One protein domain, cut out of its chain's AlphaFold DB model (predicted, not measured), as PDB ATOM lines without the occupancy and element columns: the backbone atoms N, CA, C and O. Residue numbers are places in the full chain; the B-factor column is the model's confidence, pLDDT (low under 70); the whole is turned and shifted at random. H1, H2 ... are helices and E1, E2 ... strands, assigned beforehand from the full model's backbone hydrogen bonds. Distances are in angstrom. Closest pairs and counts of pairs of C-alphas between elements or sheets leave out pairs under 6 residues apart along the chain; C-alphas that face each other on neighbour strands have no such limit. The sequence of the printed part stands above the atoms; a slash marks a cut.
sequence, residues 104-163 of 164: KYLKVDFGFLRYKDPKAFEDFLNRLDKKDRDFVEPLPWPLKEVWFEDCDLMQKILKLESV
ATOM      1  N   LYS A 104     -27.845  -4.920 -56.536       82.69
ATOM      2  CA  LYS A 104     -27.310  -4.529 -55.236       82.69
ATOM      3  C   LYS A 104     -28.317  -4.904 -54.161       82.69
ATOM      4  O   LYS A 104     -29.525  -4.824 -54.378       82.69
ATOM      5  N   TYR A 105     -27.813  -5.309 -53.005       84.94
ATOM      6  CA  TYR A 105     -28.641  -5.661 -51.862       84.94
ATOM      7  C   TYR A 105     -28.226  -4.857 -50.639       84.94
ATOM      8  O   TYR A 105     -27.042  -4.642 -50.386       84.94
ATOM      9  N   LEU A 106     -29.223  -4.465 -49.859       85.06
ATOM     10  CA  LEU A 106     -29.082  -3.840 -48.559       85.06
ATOM     11  C   LEU A 106     -29.338  -4.896 -47.486       85.06
ATOM     12  O   LEU A 106     -30.299  -5.668 -47.574       85.06
ATOM     13  N   LYS A 107     -28.482  -4.935 -46.466       85.94
ATOM     14  CA  LYS A 107     -28.694  -5.789 -45.299       85.94
ATOM     15  C   LYS A 107     -29.788  -5.183 -44.418       85.94
ATOM     16  O   LYS A 107     -29.755  -3.992 -44.126       85.94
ATOM     17  N   VAL A 108     -30.743  -6.014 -44.012       87.06
ATOM     18  CA  VAL A 108     -31.915  -5.645 -43.218       87.06
ATOM     19  C   VAL A 108     -32.053  -6.602 -42.042       87.06
ATOM     20  O   VAL A 108     -32.219  -7.812 -42.224       87.06
ATOM     21  N   ASP A 109     -32.068  -6.037 -40.838       84.88
ATOM     22  CA  ASP A 109     -32.076  -6.795 -39.586       84.88
ATOM     23  C   ASP A 109     -33.421  -6.699 -38.834       84.88
ATOM     24  O   ASP A 109     -33.517  -7.086 -37.668       84.88
ATOM     25  N   PHE A 110     -34.502  -6.268 -39.506       87.31
ATOM     26  CA  PHE A 110     -35.844  -6.109 -38.908       87.31
ATOM     27  C   PHE A 110     -36.366  -7.364 -38.215       87.31
ATOM     28  O   PHE A 110     -37.067  -7.264 -37.211       87.31
ATOM     29  N   GLY A 111     -36.011  -8.548 -38.717       85.88
ATOM     30  CA  GLY A 111     -36.309  -9.800 -38.032       85.88
ATOM     31  C   GLY A 111     -35.687  -9.833 -36.637       85.88
ATOM     32  O   GLY A 111     -36.388 -10.030 -35.649       85.88
ATOM     33  N   PHE A 112     -34.384  -9.571 -36.523       85.62
ATOM     34  CA  PHE A 112     -33.724  -9.512 -35.221       85.62
ATOM     35  C   PHE A 112     -34.299  -8.421 -34.326       85.62
ATOM     36  O   PHE A 112     -34.544  -8.710 -33.158       85.62
ATOM     37  N   LEU A 113     -34.545  -7.223 -34.859       85.56
ATOM     38  CA  LEU A 113     -35.117  -6.113 -34.098       85.56
ATOM     39  C   LEU A 113     -36.492  -6.493 -33.527       85.56
ATOM     40  O   LEU A 113     -36.690  -6.448 -32.316       85.56
ATOM     41  N   ARG A 114     -37.391  -7.017 -34.368       86.44
ATOM     42  CA  ARG A 114     -38.750  -7.439 -33.990       86.44
ATOM     43  C   ARG A 114     -38.786  -8.487 -32.879       86.44
ATOM     44  O   ARG A 114     -39.699  -8.463 -32.058       86.44
ATOM     45  N   TYR A 115     -37.848  -9.435 -32.875       85.88
ATOM     46  CA  TYR A 115     -37.831 -10.527 -31.895       85.88
ATOM     47  C   TYR A 115     -36.992 -10.226 -30.646       85.88
ATOM     48  O   TYR A 115     -37.327 -10.733 -29.577       85.88
ATOM     49  N   LYS A 116     -35.897  -9.457 -30.760       88.12
ATOM     50  CA  LYS A 116     -35.023  -9.119 -29.622       88.12
ATOM     51  C   LYS A 116     -35.591  -7.976 -28.791       88.12
ATOM     52  O   LYS A 116     -35.577  -8.068 -27.568       88.12
ATOM     53  N   ASP A 117     -36.077  -6.931 -29.454       88.19
ATOM     54  CA  ASP A 117     -36.659  -5.759 -28.812       88.19
ATOM     55  C   ASP A 117     -37.912  -5.303 -29.581       88.19
ATOM     56  O   ASP A 117     -37.857  -4.406 -30.429       88.19
ATOM     57  N   PRO A 118     -39.072  -5.924 -29.292       88.50
ATOM     58  CA  PRO A 118     -40.331  -5.561 -29.932       88.50
ATOM     59  C   PRO A 118     -40.698  -4.085 -29.750       88.50
ATOM     60  O   PRO A 118     -41.385  -3.528 -30.603       88.50
ATOM     61  N   LYS A 119     -40.247  -3.454 -28.657       90.00
ATOM     62  CA  LYS A 119     -40.541  -2.052 -28.373       90.00
ATOM     63  C   LYS A 119     -39.696  -1.135 -29.249       90.00
ATOM     64  O   LYS A 119     -40.254  -0.247 -29.877       90.00
ATOM     65  N   ALA A 120     -38.395  -1.398 -29.367       87.62
ATOM     66  CA  ALA A 120     -37.543  -0.671 -30.307       87.62
ATOM     67  C   ALA A 120     -38.029  -0.843 -31.756       87.62
ATOM     68  O   ALA A 120     -38.018   0.112 -32.529       87.62
ATOM     69  N   PHE A 121     -38.532  -2.031 -32.118       88.69
ATOM     70  CA  PHE A 121     -39.163  -2.246 -33.422       88.69
ATOM     71  C   PHE A 121     -40.419  -1.384 -33.612       88.69
ATOM     72  O   PHE A 121     -40.605  -0.796 -34.673       88.69
ATOM     73  N   GLU A 122     -41.280  -1.284 -32.599       88.94
ATOM     74  CA  GLU A 122     -42.471  -0.431 -32.643       88.94
ATOM     75  C   GLU A 122     -42.108   1.061 -32.719       88.94
ATOM     76  O   GLU A 122     -42.668   1.790 -33.538       88.94
ATOM     77  N   ASP A 123     -41.131   1.508 -31.930       90.12
ATOM     78  CA  ASP A 123     -40.621   2.881 -31.953       90.12
ATOM     79  C   ASP A 123     -40.012   3.220 -33.323       90.12
ATOM     80  O   ASP A 123     -40.288   4.283 -33.884       90.12
ATOM     81  N   PHE A 124     -39.267   2.286 -33.922       88.81
ATOM     82  CA  PHE A 124     -38.783   2.387 -35.296       88.81
ATOM     83  C   PHE A 124     -39.935   2.519 -36.304       88.81
ATOM     84  O   PHE A 124     -39.938   3.453 -37.108       88.81
ATOM     85  N   LEU A 125     -40.952   1.652 -36.235       90.31
ATOM     86  CA  LEU A 125     -42.127   1.727 -37.114       90.31
ATOM     87  C   LEU A 125     -42.899   3.045 -36.955       90.31
ATOM     88  O   LEU A 125     -43.464   3.539 -37.927       90.31
ATOM     89  N   ASN A 126     -42.921   3.627 -35.755       90.56
ATOM     90  CA  ASN A 126     -43.576   4.909 -35.486       90.56
ATOM     91  C   ASN A 126     -42.812   6.114 -36.061       90.56
ATOM     92  O   ASN A 126     -43.409   7.176 -36.244       90.56
ATOM     93  N   ARG A 127     -41.514   5.971 -36.363       89.31
ATOM     94  CA  ARG A 127     -40.715   6.994 -37.063       89.31
ATOM     95  C   ARG A 127     -40.929   6.974 -38.576       89.31
ATOM     96  O   ARG A 127     -40.637   7.971 -39.238       89.31
ATOM     97  N   LEU A 128     -41.392   5.850 -39.119       90.25
ATOM     98  CA  LEU A 128     -41.715   5.720 -40.533       90.25
ATOM     99  C   LEU A 128     -43.016   6.457 -40.854       90.25
ATOM    100  O   LEU A 128     -43.909   6.597 -40.015       90.25
ATOM    101  N   ASP A 129     -43.146   6.911 -42.100       91.19
ATOM    102  CA  ASP A 129     -44.454   7.344 -42.570       91.19
ATOM    103  C   ASP A 129     -45.410   6.142 -42.658       91.19
ATOM    104  O   ASP A 129     -45.003   4.976 -42.660       91.19
ATOM    105  N   LYS A 130     -46.715   6.425 -42.717       90.62
ATOM    106  CA  LYS A 130     -47.735   5.372 -42.723       90.62
ATOM    107  C   LYS A 130     -47.504   4.357 -43.847       90.62
ATOM    108  O   LYS A 130     -47.687   3.167 -43.631       90.62
ATOM    109  N   LYS A 131     -47.093   4.814 -45.032       89.06
ATOM    110  CA  LYS A 131     -46.937   3.950 -46.205       89.06
ATOM    111  C   LYS A 131     -45.771   2.974 -46.033       89.06
ATOM    112  O   LYS A 131     -45.926   1.794 -46.339       89.06
ATOM    113  N   ASP A 132     -44.642   3.458 -45.530       90.69
ATOM    114  CA  ASP A 132     -43.444   2.662 -45.282       90.69
ATOM    115  C   ASP A 132     -43.664   1.696 -44.108       90.69
ATOM    116  O   ASP A 132     -43.311   0.517 -44.191       90.69
ATOM    117  N   ARG A 133     -44.331   2.157 -43.040       92.50
ATOM    118  CA  ARG A 133     -44.755   1.304 -41.920       92.50
ATOM    119  C   ARG A 133     -45.642   0.158 -42.400       92.50
ATOM    120  O   ARG A 133     -45.362  -0.998 -42.089       92.50
ATOM    121  N   ASP A 134     -46.680   0.479 -43.168       92.88
ATOM    122  CA  ASP A 134     -47.657  -0.477 -43.699       92.88
ATOM    123  C   ASP A 134     -47.008  -1.485 -44.666       92.88
ATOM    124  O   ASP A 134     -47.544  -2.571 -44.891       92.88
ATOM    125  N   PHE A 135     -45.841  -1.156 -45.231       91.06
ATOM    126  CA  PHE A 135     -45.028  -2.082 -46.013       91.06
ATOM    127  C   PHE A 135     -44.224  -3.042 -45.128       91.06
ATOM    128  O   PHE A 135     -44.209  -4.243 -45.387       91.06
ATOM    129  N   VAL A 136     -43.564  -2.540 -44.080       91.44
ATOM    130  CA  VAL A 136     -42.643  -3.337 -43.252       91.44
ATOM    131  C   VAL A 136     -43.374  -4.195 -42.219       91.44
ATOM    132  O   VAL A 136     -43.059  -5.376 -42.072       91.44
ATOM    133  N   GLU A 137     -44.342  -3.629 -41.500       93.06
ATOM    134  CA  GLU A 137     -45.030  -4.262 -40.366       93.06
ATOM    135  C   GLU A 137     -45.661  -5.636 -40.687       93.06
ATOM    136  O   GLU A 137     -45.444  -6.580 -39.907       93.06
ATOM    137  N   PRO A 138     -46.424  -5.806 -41.791       92.12
ATOM    138  CA  PRO A 138     -47.144  -7.052 -42.039       92.12
ATOM    139  C   PRO A 138     -46.251  -8.167 -42.595       92.12
ATOM    140  O   PRO A 138     -46.656  -9.330 -42.569       92.12
ATOM    141  N   LEU A 139     -45.056  -7.844 -43.105       92.56
ATOM    142  CA  LEU A 139     -44.168  -8.834 -43.707       92.56
ATOM    143  C   LEU A 139     -43.618  -9.815 -42.651       92.56
ATOM    144  O   LEU A 139     -43.256  -9.412 -41.540       92.56
ATOM    145  N   PRO A 140     -43.532 -11.119 -42.977       90.75
ATOM    146  CA  PRO A 140     -43.082 -12.157 -42.056       90.75
ATOM    147  C   PRO A 140     -41.548 -12.202 -41.963       90.75
ATOM    148  O   PRO A 140     -40.918 -13.168 -42.396       90.75
ATOM    149  N   TRP A 141     -40.943 -11.157 -41.394       89.56
ATOM    150  CA  TRP A 141     -39.496 -11.070 -41.193       89.56
ATOM    151  C   TRP A 141     -38.987 -12.240 -40.334       89.56
ATOM    152  O   TRP A 141     -39.385 -12.363 -39.174       89.56
ATOM    153  N   PRO A 142     -38.119 -13.117 -40.863       87.12
ATOM    154  CA  PRO A 142     -37.605 -14.255 -40.116       87.12
ATOM    155  C   PRO A 142     -36.497 -13.823 -39.145       87.12
ATOM    156  O   PRO A 142     -35.825 -12.825 -39.375       87.12
ATOM    157  N   LEU A 143     -36.239 -14.612 -38.097       85.44
ATOM    158  CA  LEU A 143     -35.127 -14.397 -37.154       85.44
ATOM    159  C   LEU A 143     -33.764 -14.761 -37.781       85.44
ATOM    160  O   LEU A 143     -33.097 -15.709 -37.371       85.44
ATOM    161  N   LYS A 144     -33.392 -14.061 -38.847       84.12
ATOM    162  CA  LYS A 144     -32.123 -14.188 -39.567       84.12
ATOM    163  C   LYS A 144     -31.855 -12.910 -40.350       84.12
ATOM    164  O   LYS A 144     -32.766 -12.114 -40.560       84.12
ATOM    165  N   GLU A 145     -30.621 -12.765 -40.815       80.50
ATOM    166  CA  GLU A 145     -30.246 -11.691 -41.732       80.50
ATOM    167  C   GLU A 145     -31.041 -11.812 -43.033       80.50
ATOM    168  O   GLU A 145     -31.165 -12.899 -43.614       80.50
ATOM    169  N   VAL A 146     -31.582 -10.684 -43.483       87.50
ATOM    170  CA  VAL A 146     -32.294 -10.581 -44.750       87.50
ATOM    171  C   VAL A 146     -31.596  -9.553 -45.623       87.50
ATOM    172  O   VAL A 146     -31.162  -8.508 -45.157       87.50
ATOM    173  N   TRP A 147     -31.489  -9.858 -46.907       88.62
ATOM    174  CA  TRP A 147     -30.870  -9.004 -47.907       88.62
ATOM    175  C   TRP A 147     -31.956  -8.571 -48.876       88.62
ATOM    176  O   TRP A 147     -32.513  -9.398 -49.599       88.62
ATOM    177  N   PHE A 148     -32.304  -7.293 -48.851       88.62
ATOM    178  CA  PHE A 148     -33.356  -6.727 -49.687       88.62
ATOM    179  C   PHE A 148     -32.728  -6.016 -50.879       88.62
ATOM    180  O   PHE A 148     -31.682  -5.395 -50.732       88.62
ATOM    181  N   GLU A 149     -33.338  -6.119 -52.052       88.19
ATOM    182  CA  GLU A 149     -32.885  -5.398 -53.238       88.19
ATOM    183  C   GLU A 149     -32.793  -3.893 -52.958       88.19
ATOM    184  O   GLU A 149     -33.679  -3.301 -52.326       88.19
ATOM    185  N   ASP A 150     -31.697  -3.295 -53.420       84.38
ATOM    186  CA  ASP A 150     -31.431  -1.874 -53.295       84.38
ATOM    187  C   ASP A 150     -32.477  -1.083 -54.088       84.38
ATOM    188  O   ASP A 150     -32.483  -1.054 -55.317       84.38
ATOM    189  N   CYS A 151     -33.407  -0.479 -53.356       83.81
ATOM    190  CA  CYS A 151     -34.494   0.318 -53.900       83.81
ATOM    191  C   CYS A 151     -34.732   1.544 -53.020       83.81
ATOM    192  O   CYS A 151     -34.461   1.522 -51.816       83.81
ATOM    193  N   ASP A 152     -35.302   2.598 -53.608       86.31
ATOM    194  CA  ASP A 152     -35.518   3.887 -52.939       86.31
ATOM    195  C   ASP A 152     -36.266   3.751 -51.603       86.31
ATOM    196  O   ASP A 152     -35.920   4.412 -50.623       86.31
ATOM    197  N   LEU A 153     -37.258   2.852 -51.546       87.38
ATOM    198  CA  LEU A 153     -38.019   2.548 -50.332       87.38
ATOM    199  C   LEU A 153     -37.108   2.022 -49.217       87.38
ATOM    200  O   LEU A 153     -37.098   2.564 -48.115       87.38
ATOM    201  N   MET A 154     -36.311   0.990 -49.504       87.12
ATOM    202  CA  MET A 154     -35.441   0.376 -48.499       87.12
ATOM    203  C   MET A 154     -34.286   1.296 -48.108       87.12
ATOM    204  O   MET A 154     -33.958   1.380 -46.928       87.12
ATOM    205  N   GLN A 155     -33.725   2.059 -49.050       86.50
ATOM    206  CA  GLN A 155     -32.729   3.083 -48.730       86.50
ATOM    207  C   GLN A 155     -33.290   4.148 -47.783       86.50
ATOM    208  O   GLN A 155     -32.610   4.555 -46.841       86.50
ATOM    209  N   LYS A 156     -34.519   4.618 -48.026       88.19
ATOM    210  CA  LYS A 156     -35.196   5.598 -47.168       88.19
ATOM    211  C   LYS A 156     -35.423   5.037 -45.764       88.19
ATOM    212  O   LYS A 156     -35.097   5.710 -44.789       88.19
ATOM    213  N   ILE A 157     -35.931   3.809 -45.666       87.62
ATOM    214  CA  ILE A 157     -36.235   3.152 -44.390       87.62
ATOM    215  C   ILE A 157     -34.951   2.906 -43.573       87.62
ATOM    216  O   ILE A 157     -34.896   3.276 -42.403       87.62
ATOM    217  N   LEU A 158     -33.889   2.361 -44.180       84.50
ATOM    218  CA  LEU A 158     -32.629   2.060 -43.479       84.50
ATOM    219  C   LEU A 158     -31.855   3.316 -43.054       84.50
ATOM    220  O   LEU A 158     -31.189   3.325 -42.017       84.50
ATOM    221  N   LYS A 159     -31.963   4.414 -43.816       83.31
ATOM    222  CA  LYS A 159     -31.400   5.710 -43.402       83.31
ATOM    223  C   LYS A 159     -32.005   6.198 -42.092       83.31
ATOM    224  O   LYS A 159     -31.289   6.821 -41.325       83.31
ATOM    225  N   LEU A 160     -33.288   5.927 -41.838       76.25
ATOM    226  CA  LEU A 160     -33.963   6.314 -40.596       76.25
ATOM    227  C   LEU A 160     -33.581   5.412 -39.418       76.25
ATOM    228  O   LEU A 160     -33.504   5.906 -38.295       76.25
ATOM    229  N   GLU A 161     -33.297   4.134 -39.676       68.38
ATOM    230  CA  GLU A 161     -32.773   3.192 -38.676       68.38
ATOM    231  C   GLU A 161     -31.382   3.612 -38.173       68.38
ATOM    232  O   GLU A 161     -31.106   3.531 -36.986       68.38
ATOM    233  N   SER A 162     -30.528   4.147 -39.055       59.84
ATOM    234  CA  SER A 162     -29.128   4.490 -38.742       59.84
ATOM    235  C   SER A 162     -28.926   5.800 -37.957       59.84
ATOM    236  O   SER A 162     -27.785   6.161 -37.678       59.84
ATOM    237  N   VAL A 163     -29.988   6.553 -37.640       57.75
ATOM    238  CA  VAL A 163     -29.904   7.826 -36.880       57.75
ATOM    239  C   VAL A 163     -30.113   7.586 -35.375       57.75
ATOM    240  O   VAL A 163     -30.877   8.309 -34.739       57.75
TER     241      VAL A 163
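What this domain is: This is residues 104 to 163 of the 164 residues of an uncharacterized protein of Lachnospiraceae bacterium G11 (UniProt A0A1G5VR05). A short two-stranded ribbon, E1 and E2, and the helix H1 that follows E1 onward make one side of a small rounded domain; H2 and H3 fold back from H1 in a zigzag, and H4 lies on the opposite side, nearer to E1 than to E2. The stretch from H3 to E2, residues 137 to 145, leads the backbone back to the ribbon. The printed part has 60 residues with four named helices and two named strands, in the order E1, H1, H2, H3, E2, H4; the sheet has the order E1 - E2 and is antiparallel, and the class is mostly helix. The whole is compact, with a radius of gyration of the C-alphas of 10.7 A and spans of 29 by 25 by 22 A.

How they stand to each other: E1, residues 105 to 108, is the antiparallel neighbour of E2, residues 146 to 149, at 142 degrees between their directions. N 106 and O 148 are 2.8 A apart and N 148 and O 106 are 2.9 A apart, both within hydrogen-bond range. H1, residues 110 to 116, and H2, residues 118 to 127, are a helical hairpin; they touch at a steep tilt of 40 degrees, opposite ways, and their closest C-alphas are those of Arg 114 and Phe 121, 5.2 A apart. H2 and H3, residues 130 to 136, are a second helical hairpin and only just touch, with 3 pairs of C-alphas within 8 A, the closest being those of Leu 125 and Arg 133 at 5.5 A. H1 and H3 are apart. H4, residues 152 to 161, is close to H3 but not clearly touching, about perpendicular at 89 degrees, with the C-alphas of Asp 132 and Ile 157 the closest at 7.3 A. H4 is also close to H2 but not clearly touching, with the C-alphas of Phe 124 and Glu 161 the closest at 6.9 A. The closest C-alphas of E1 and H4 are those of Leu 106 and Met 154, 7.6 A apart. In H1, H2, H3 and H4 every O i to N i+4 pair is within hydrogen-bond range.

Where its parts are: E1 begins at C-alpha 105, (-28.641, -5.661, -51.862), and measures 9.2 A from first to last C-alpha. H1 measures 9.8 A, H2 14.4 A and H3 10.1 A; H2 begins at C-alpha 118, (-40.331, -5.561, -29.932). E2 measures 10.0 A. H4 measures 14.5 A and ends at C-alpha 161, (-32.773, 3.192, -38.676).

The domain as a whole: The two C-alphas farthest apart are those of Lys 104 and Lys 119, at 30.0 A. The printed part has no cut and no long link; the link from H3 to E2, with 9 residues, is short and the other links are tight. The mean pLDDT of the printed part is 86.4, and residues 161 to 163 are under 70.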